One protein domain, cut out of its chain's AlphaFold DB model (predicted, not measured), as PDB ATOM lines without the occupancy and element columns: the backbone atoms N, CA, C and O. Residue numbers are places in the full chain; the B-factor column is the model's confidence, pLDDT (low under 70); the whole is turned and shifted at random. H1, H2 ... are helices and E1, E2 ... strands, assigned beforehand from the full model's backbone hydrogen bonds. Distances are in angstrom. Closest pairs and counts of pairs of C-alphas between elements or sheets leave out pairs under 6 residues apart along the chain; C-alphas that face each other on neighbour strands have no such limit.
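What this domain is: This is residues 8 to 70 of the 74 residues of an uncharacterized protein of Rhodococcus rhodnii LMG 5362 (UniProt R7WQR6). Two short helices, H1 and H2, make a near right-angled corner, with H1 at one end of the model and H2 reaching from it toward a small sheet of three strands, E1, E2 and E3, at the other end. Long stretches with no named element, residues 8 to 19 and 37 to 50, make up much of the rest. The printed part has 63 residues, with 27 in named elements, in the order H1 H2 E1 E2 E3; the class is mixed, and the sheet, in the order E1 E2 E3, is antiparallel. The whole is compact, with a radius of gyration of the C-alphas of 11.1 A, and spans 29 by 26 by 19 A.

How they stand to each other: H1, residues 20 to 28, and H2, residues 31 to 36, are close but not clearly touching; their closest C-alphas, those of Ile 26 and Ser 34, are 5.7 A apart. Their lines are about perpendicular, at 85 degrees. In both helices every O i to N i+4 pair is within hydrogen-bond range. E1, residues 51 to 54, and E2, residues 57 to 61, form an antiparallel hairpin with N 52 and O 59 at 2.8 A. E2 and E3, residues 67 to 69, form another, with N 60 and O 68 at 2.8 A. The three strands are a meander, each the antiparallel neighbour of the one before. H2 only grazes the sheet, with residues 34 to 36; H1 is not on it.

Where its parts are: H1 begins at C-alpha 20 (28.782, -8.964, -53.205) and is 12.4 A long; H2 is 8.8 A. E1 measures 9.0 A, E2 12.4 A and E3 6.6 A, ending at C-alpha 69 (7.197, -9.060, -38.728).

The domain as a whole: The C-alphas farthest apart, those of Ala 29 and Asp 64, are 30.6 A apart. The printed part has no cut, and the link from H2 to E1 is long, with 14 residues. Mean pLDDT of the printed part is 86.7; residue 70 is under 70.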
ATOM      1  N   SER A   8      26.176 -12.753 -29.086       73.88
ATOM      2  CA  SER A   8      25.093 -12.268 -29.949       73.88
ATOM      3  C   SER A   8      25.551 -11.736 -31.306       73.88
ATOM      4  O   SER A   8      24.811 -11.804 -32.277       73.88
ATOM      5  N   THR A   9      26.802 -11.279 -31.437       75.62
ATOM      6  CA  THR A   9      27.340 -10.845 -32.739       75.62
ATOM      7  C   THR A   9      27.514 -12.006 -33.722       75.62
ATOM      8  O   THR A   9      27.521 -11.781 -34.926       75.62
ATOM      9  N   ASN A  10      27.657 -13.236 -33.221       79.56
ATOM     10  CA  ASN A  10      27.770 -14.438 -34.048       79.56
ATOM     11  C   ASN A  10      26.458 -15.239 -34.100       79.56
ATOM     12  O   ASN A  10      26.447 -16.339 -34.649       79.56
ATOM     13  N   ALA A  11      25.376 -14.723 -33.509       83.81
ATOM     14  CA  ALA A  11      24.062 -15.344 -33.594       83.81
ATOM     15  C   ALA A  11      23.413 -15.058 -34.959       83.81
ATOM     16  O   ALA A  11      23.806 -14.123 -35.668       83.81
ATOM     17  N   ALA A  12      22.412 -15.860 -35.337       85.44
ATOM     18  CA  ALA A  12      21.736 -15.712 -36.626       85.44
ATOM     19  C   ALA A  12      21.065 -14.335 -36.777       85.44
ATOM     20  O   ALA A  12      21.078 -13.771 -37.872       85.44
ATOM     21  N   SER A  13      20.597 -13.736 -35.675       84.69
ATOM     22  CA  SER A  13      20.039 -12.379 -35.667       84.69
ATOM     23  C   SER A  13      21.037 -11.289 -36.082       84.69
ATOM     24  O   SER A  13      20.638 -10.218 -36.535       84.69
ATOM     25  N   GLY A  14      22.343 -11.558 -35.975       85.62
ATOM     26  CA  GLY A  14      23.419 -10.681 -36.436       85.62
ATOM     27  C   GLY A  14      23.830 -10.884 -37.897       85.62
ATOM     28  O   GLY A  14      24.696 -10.159 -38.387       85.62
ATOM     29  N   CYS A  15      23.246 -11.859 -38.598       86.62
ATOM     30  CA  CYS A  15      23.703 -12.294 -39.915       86.62
ATOM     31  C   CYS A  15      22.664 -12.001 -41.004       86.62
ATOM     32  O   CYS A  15      21.702 -12.744 -41.187       86.62
ATOM     33  N   LEU A  16      22.905 -10.962 -41.810       87.25
ATOM     34  CA  LEU A  16      22.117 -10.678 -43.009       87.25
ATOM     35  C   LEU A  16      22.861 -11.145 -44.266       87.25
ATOM     36  O   LEU A  16      23.960 -10.674 -44.564       87.25
ATOM     37  N   HIS A  17      22.252 -12.047 -45.037       87.38
ATOM     38  CA  HIS A  17      22.841 -12.494 -46.297       87.38
ATOM     39  C   HIS A  17      22.675 -11.439 -47.397       87.38
ATOM     40  O   HIS A  17      21.563 -10.995 -47.690       87.38
ATOM     41  N   LEU A  18      23.784 -11.076 -48.042       86.75
ATOM     42  CA  LEU A  18      23.843 -10.073 -49.102       86.75
ATOM     43  C   LEU A  18      24.697 -10.584 -50.261       86.75
ATOM     44  O   LEU A  18      25.683 -11.292 -50.058       86.75
ATOM     45  N   CYS A  19      24.355 -10.170 -51.483       91.38
ATOM     46  CA  CYS A  19      25.253 -10.349 -52.617       91.38
ATOM     47  C   CYS A  19      26.448  -9.386 -52.520       91.38
ATOM     48  O   CYS A  19      26.400  -8.366 -51.831       91.38
ATOM     49  N   GLU A  20      27.516  -9.700 -53.248       91.94
ATOM     50  CA  GLU A  20      28.782  -8.964 -53.205       91.94
ATOM     51  C   GLU A  20      28.639  -7.444 -53.459       91.94
ATOM     52  O   GLU A  20      29.165  -6.667 -52.653       91.94
ATOM     53  N   PRO A  21      27.863  -6.974 -54.461       90.25
ATOM     54  CA  PRO A  21      27.679  -5.540 -54.680       90.25
ATOM     55  C   PRO A  21      26.958  -4.844 -53.520       90.25
ATOM     56  O   PRO A  21      27.355  -3.751 -53.114       90.25
ATOM     57  N   CYS A  22      25.929  -5.487 -52.956       87.75
ATOM     58  CA  CYS A  22      25.187  -4.961 -51.810       87.75
ATOM     59  C   CYS A  22      26.070  -4.900 -50.562       87.75
ATOM     60  O   CYS A  22      26.063  -3.892 -49.860       87.75
ATOM     61  N   HIS A  23      26.872  -5.940 -50.323       89.12
ATOM     62  CA  HIS A  23      27.825  -5.970 -49.220       89.12
ATOM     63  C   HIS A  23      28.851  -4.828 -49.333       89.12
ATOM     64  O   HIS A  23      29.082  -4.097 -48.371       89.12
ATOM     65  N   ARG A  24      29.410  -4.592 -50.531       89.12
ATOM     66  CA  ARG A  24      30.309  -3.448 -50.770       89.12
ATOM     67  C   ARG A  24      29.606  -2.112 -50.512       89.12
ATOM     68  O   ARG A  24      30.199  -1.225 -49.896       89.12
ATOM     69  N   PHE A  25      28.367  -1.957 -50.979       88.50
ATOM     70  CA  PHE A  25      27.595  -0.722 -50.833       88.50
ATOM     71  C   PHE A  25      27.373  -0.343 -49.364       88.50
ATOM     72  O   PHE A  25      27.642   0.801 -48.985       88.50
ATOM     73  N   ILE A  26      26.945  -1.297 -48.528       86.88
ATOM     74  CA  ILE A  26      26.625  -1.016 -47.122       86.88
ATOM     75  C   ILE A  26      27.860  -0.688 -46.275       86.88
ATOM     76  O   ILE A  26      27.751   0.113 -45.346       86.88
ATOM     77  N   GLU A  27      29.024  -1.253 -46.612       83.69
ATOM     78  CA  GLU A  27      30.273  -1.038 -45.871       83.69
ATOM     79  C   GLU A  27      30.960   0.286 -46.222       83.69
ATOM     80  O   GLU A  27      31.625   0.877 -45.366       83.69
ATOM     81  N   THR A  28      30.790   0.770 -47.458       82.00
ATOM     82  CA  THR A  28      31.550   1.910 -48.000       82.00
ATOM     83  C   THR A  28      30.709   3.179 -48.137       82.00
ATOM     84  O   THR A  28      30.925   4.147 -47.413       82.00
ATOM     85  N   ALA A  29      29.746   3.183 -49.058       71.94
ATOM     86  CA  ALA A  29      29.072   4.391 -49.526       71.94
ATOM     87  C   ALA A  29      27.879   4.809 -48.656       71.94
ATOM     88  O   ALA A  29      27.497   5.976 -48.658       71.94
ATOM     89  N   ALA A  30      27.283   3.867 -47.921       78.00
ATOM     90  CA  ALA A  30      25.957   4.054 -47.342       78.00
ATOM     91  C   ALA A  30      25.873   3.764 -45.840       78.00
ATOM     92  O   ALA A  30      24.782   3.514 -45.351       78.00
ATOM     93  N   ARG A  31      26.979   3.826 -45.080       79.88
ATOM     94  CA  ARG A  31      26.990   3.429 -43.653       79.88
ATOM     95  C   ARG A  31      25.866   4.067 -42.821       79.88
ATOM     96  O   ARG A  31      25.289   3.373 -41.997       79.88
ATOM     97  N   GLY A  32      25.537   5.344 -43.047       85.94
ATOM     98  CA  GLY A  32      24.403   6.018 -42.391       85.94
ATOM     99  C   GLY A  32      23.060   5.357 -42.719       85.94
ATOM    100  O   GLY A  32      22.394   4.846 -41.827       85.94
ATOM    101  N   LEU A  33      22.744   5.249 -44.013       87.50
ATOM    102  CA  LEU A  33      21.548   4.563 -44.513       87.50
ATOM    103  C   LEU A  33      21.483   3.094 -44.059       87.50
ATOM    104  O   LEU A  33      20.401   2.573 -43.799       87.50
ATOM    105  N   SER A  34      22.630   2.424 -43.956       88.94
ATOM    106  CA  SER A  34      22.727   1.047 -43.479       88.94
ATOM    107  C   SER A  34      22.322   0.920 -42.014       88.94
ATOM    108  O   SER A  34      21.649  -0.048 -41.675       88.94
ATOM    109  N   TYR A  35      22.684   1.880 -41.153       90.19
ATOM    110  CA  TYR A  35      22.189   1.905 -39.773       90.19
ATOM    111  C   TYR A  35      20.688   2.200 -39.728       90.19
ATOM    112  O   TYR A  35      19.964   1.517 -39.011       90.19
ATOM    113  N   ASP A  36      20.210   3.151 -40.536       90.12
ATOM    114  CA  ASP A  36      18.792   3.536 -40.562       90.12
ATOM    115  C   ASP A  36      17.875   2.400 -41.046       90.12
ATOM    116  O   ASP A  36      16.719   2.311 -40.642       90.12
ATOM    117  N   ASN A  37      18.383   1.514 -41.908       90.06
ATOM    118  CA  ASN A  37      17.648   0.345 -42.406       90.06
ATOM    119  C   ASN A  37      17.975  -0.957 -41.651       90.06
ATOM    120  O   ASN A  37      17.508  -2.019 -42.066       90.06
ATOM    121  N   GLY A  38      18.790  -0.907 -40.592       90.38
ATOM    122  CA  GLY A  38      19.182  -2.083 -39.809       90.38
ATOM    123  C   GLY A  38      20.091  -3.078 -40.540       90.38
ATOM    124  O   GLY A  38      20.281  -4.194 -40.073       90.38
ATOM    125  N   TRP A  39      20.673  -2.707 -41.684       90.94
ATOM    126  CA  TRP A  39      21.644  -3.544 -42.408       90.94
ATOM    127  C   TRP A  39      23.010  -3.581 -41.724       90.94
ATOM    128  O   TRP A  39      23.779  -4.516 -41.930       90.94
ATOM    129  N   LEU A  40      23.310  -2.558 -40.924       90.44
ATOM    130  CA  LEU A  40      24.437  -2.538 -40.005       90.44
ATOM    131  C   LEU A  40      23.930  -2.259 -38.597       90.44
ATOM    132  O   LEU A  40      23.080  -1.396 -38.385       90.44
ATOM    133  N   VAL A  41      24.516  -2.947 -37.623       88.69
ATOM    134  CA  VAL A  41      24.216  -2.766 -36.204       88.69
ATOM    135  C   VAL A  41      25.467  -2.242 -35.511       88.69
ATOM    136  O   VAL A  41      26.585  -2.697 -35.758       88.69
ATOM    137  N   ARG A  42      25.304  -1.233 -34.651       87.44
ATOM    138  CA  ARG A  42      26.423  -0.717 -33.856       87.44
ATOM    139  C   ARG A  42      26.839  -1.774 -32.838       87.44
ATOM    140  O   ARG A  42      25.995  -2.398 -32.217       87.44
ATOM    141  N   GLN A  43      28.139  -1.892 -32.582       83.88
ATOM    142  CA  GLN A  43      28.710  -2.938 -31.720       83.88
ATOM    143  C   GLN A  43      28.108  -3.025 -30.297       83.88
ATOM    144  O   GLN A  43      28.170  -4.075 -29.657       83.88
ATOM    145  N   HIS A  44      27.555  -1.927 -29.773       85.12
ATOM    146  CA  HIS A  44      26.944  -1.883 -28.443       85.12
ATOM    147  C   HIS A  44      25.451  -2.245 -28.425       85.12
ATOM    148  O   HIS A  44      24.907  -2.407 -27.336       85.12
ATOM    149  N   ILE A  45      24.814  -2.379 -29.591       87.56
ATOM    150  CA  ILE A  45      23.392  -2.694 -29.755       87.56
ATOM    151  C   ILE A  45      23.218  -4.198 -29.961       87.56
ATOM    152  O   ILE A  45      24.062  -4.852 -30.573       87.56
ATOM    153  N   GLU A  46      22.120  -4.732 -29.434       87.81
ATOM    154  CA  GLU A  46      21.758  -6.136 -29.578       87.81
ATOM    155  C   GLU A  46      21.103  -6.375 -30.953       87.81
ATOM    156  O   GLU A  46      20.077  -5.745 -31.230       87.81
ATOM    157  N   PRO A  47      21.657  -7.233 -31.834       87.62
ATOM    158  CA  PRO A  47      21.159  -7.389 -33.204       87.62
ATOM    159  C   PRO A  47      19.687  -7.803 -33.297       87.62
ATOM    160  O   PRO A  47      18.950  -7.236 -34.098       87.62
ATOM    161  N   SER A  48      19.233  -8.697 -32.415       88.75
ATOM    162  CA  SER A  48      17.833  -9.144 -32.346       88.75
ATOM    163  C   SER A  48      16.833  -8.029 -31.998       88.75
ATOM    164  O   SER A  48      15.638  -8.170 -32.248       88.75
ATOM    165  N   SER A  49      17.305  -6.895 -31.468       89.31
ATOM    166  CA  SER A  49      16.476  -5.721 -31.156       89.31
ATOM    167  C   SER A  49      16.371  -4.704 -32.299       89.31
ATOM    168  O   SER A  49      15.662  -3.705 -32.169       89.31
ATOM    169  N   VAL A  50      17.069  -4.926 -33.418       91.06
ATOM    170  CA  VAL A  50      17.098  -3.999 -34.554       91.06
ATOM    171  C   VAL A  50      16.226  -4.531 -35.684       91.06
ATOM    172  O   VAL A  50      16.455  -5.616 -36.213       91.06
ATOM    173  N   ALA A  51      15.234  -3.737 -36.090       92.44
ATOM    174  CA  ALA A  51      14.443  -4.043 -37.271       92.44
ATOM    175  C   ALA A  51      15.280  -3.839 -38.541       92.44
ATOM    176  O   ALA A  51      15.917  -2.803 -38.731       92.44
ATOM    177  N   VAL A  52      15.226  -4.815 -39.439       91.75
ATOM    178  CA  VAL A  52      15.911  -4.817 -40.727       91.75
ATOM    179  C   VAL A  52      14.899  -4.537 -41.829       91.75
ATOM    180  O   VAL A  52      13.855  -5.189 -41.925       91.75
ATOM    181  N   ARG A  53      15.216  -3.594 -42.721       90.94
ATOM    182  CA  ARG A  53      14.452  -3.404 -43.955       90.94
ATOM    183  C   ARG A  53      14.766  -4.547 -44.920       90.94
ATOM    184  O   ARG A  53      15.799  -4.539 -45.592       90.94
ATOM    185  N   TYR A  54      13.840  -5.490 -45.040       88.38
ATOM    186  CA  TYR A  54      13.941  -6.650 -45.918       88.38
ATOM    187  C   TYR A  54      12.777  -6.678 -46.911       88.38
ATOM    188  O   TYR A  54      11.609  -6.705 -46.529       88.38
ATOM    189  N   ARG A  55      13.090  -6.646 -48.215       86.88
ATOM    190  CA  ARG A  55      12.096  -6.663 -49.314       86.88
ATOM    191  C   ARG A  55      10.954  -5.643 -49.132       86.88
ATOM    192  O   ARG A  55       9.792  -5.936 -49.392       86.88
ATOM    193  N   GLY A  56      11.295  -4.442 -48.660       87.12
ATOM    194  CA  GLY A  56      10.345  -3.344 -48.440       87.12
ATOM    195  C   GLY A  56       9.559  -3.404 -47.126       87.12
ATOM    196  O   GLY A  56       8.799  -2.481 -46.853       87.12
ATOM    197  N   ARG A  57       9.761  -4.431 -46.293       89.38
ATOM    198  CA  ARG A  57       9.122  -4.586 -44.977       89.38
ATOM    199  C   ARG A  57      10.145  -4.453 -43.855       89.38
ATOM    200  O   ARG A  57      11.329  -4.694 -44.079       89.38
ATOM    201  N   LEU A  58       9.688  -4.077 -42.665       91.38
ATOM    202  CA  LEU A  58      10.493  -4.131 -41.447       91.38
ATOM    203  C   LEU A  58      10.277  -5.484 -40.766       91.38
ATOM    204  O   LEU A  58       9.141  -5.886 -40.505       91.38
ATOM    205  N   VAL A  59      11.372  -6.195 -40.517       92.25
ATOM    206  CA  VAL A  59      11.376  -7.511 -39.868       92.25
ATOM    207  C   VAL A  59      12.485  -7.576 -38.829       92.25
ATOM    208  O   VAL A  59      13.507  -6.916 -38.987       92.25
ATOM    209  N   PHE A  60      12.313  -8.389 -37.795       92.25
ATOM    210  CA  PHE A  60      13.383  -8.728 -36.861       92.25
ATOM    211  C   PHE A  60      13.956 -10.095 -37.225       92.25
ATOM    212  O   PHE A  60      13.208 -11.018 -37.563       92.25
ATOM    213  N   LEU A  61      15.283 -10.203 -37.169       91.00
ATOM    214  CA  LEU A  61      15.995 -11.466 -37.330       91.00
ATOM    215  C   LEU A  61      16.067 -12.155 -35.966       91.00
ATOM    216  O   LEU A  61      16.498 -11.536 -34.991       91.00
ATOM    217  N   THR A  62      15.649 -13.414 -35.887       88.38
ATOM    218  CA  THR A  62      15.744 -14.199 -34.648       88.38
ATOM    219  C   THR A  62      17.031 -15.020 -34.617       88.38
ATOM    220  O   THR A  62      17.658 -15.276 -35.647       88.38
ATOM    221  N   ASP A  63      17.434 -15.458 -33.425       87.81
ATOM    222  CA  ASP A  63      18.612 -16.320 -33.257       87.81
ATOM    223  C   ASP A  63      18.410 -17.734 -33.820       87.81
ATOM    224  O   ASP A  63      19.392 -18.412 -34.122       87.81
ATOM    225  N   ASP A  64      17.156 -18.138 -34.042       85.81
ATOM    226  CA  ASP A  64      16.788 -19.388 -34.713       85.81
ATOM    227  C   ASP A  64      16.917 -19.303 -36.248       85.81
ATOM    228  O   ASP A  64      16.824 -20.314 -36.943       85.81
ATOM    229  N   GLY A  65      17.175 -18.105 -36.792       83.62
ATOM    230  CA  GLY A  65      17.284 -17.859 -38.233       83.62
ATOM    231  C   GLY A  65      15.954 -17.538 -38.924       83.62
ATOM    232  O   GLY A  65      15.904 -17.500 -40.156       83.62
ATOM    233  N   ASP A  66      14.899 -17.277 -38.150       87.31
ATOM    234  CA  ASP A  66      13.580 -16.893 -38.647       87.31
ATOM    235  C   ASP A  66      13.419 -15.367 -38.772       87.31
ATOM    236  O   ASP A  66      14.195 -14.563 -38.246       87.31
ATOM    237  N   LEU A  67      12.361 -14.964 -39.485       89.44
ATOM    238  CA  LEU A  67      11.936 -13.572 -39.627       89.44
ATOM    239  C   LEU A  67      10.622 -13.355 -38.881       89.44
ATOM    240  O   LEU A  67       9.625 -14.014 -39.178       89.44
ATOM    241  N   THR A  68      10.582 -12.368 -37.991       89.31
ATOM    242  CA  THR A  68       9.326 -11.924 -37.367       89.31
ATOM    243  C   THR A  68       8.943 -10.552 -37.905       89.31
ATOM    244  O   THR A  68       9.779  -9.654 -38.024       89.31
ATOM    245  N   SER A  69       7.683 -10.375 -38.310       82.88
ATOM    246  CA  SER A  69       7.197  -9.060 -38.728       82.88
ATOM    247  C   SER A  69       7.144  -8.146 -37.513       82.88
ATOM    248  O   SER A  69       6.540  -8.505 -36.503       82.88
ATOM    249  N   GLY A  70       7.728  -6.952 -37.628       67.69
ATOM    250  CA  GLY A  70       7.455  -5.876 -36.684       67.69
ATOM    251  C   GLY A  70       6.020  -5.409 -36.891       67.69
ATOM    252  O   GLY A  70       5.788  -4.453 -37.619       67.69
TER     253      GLY A  70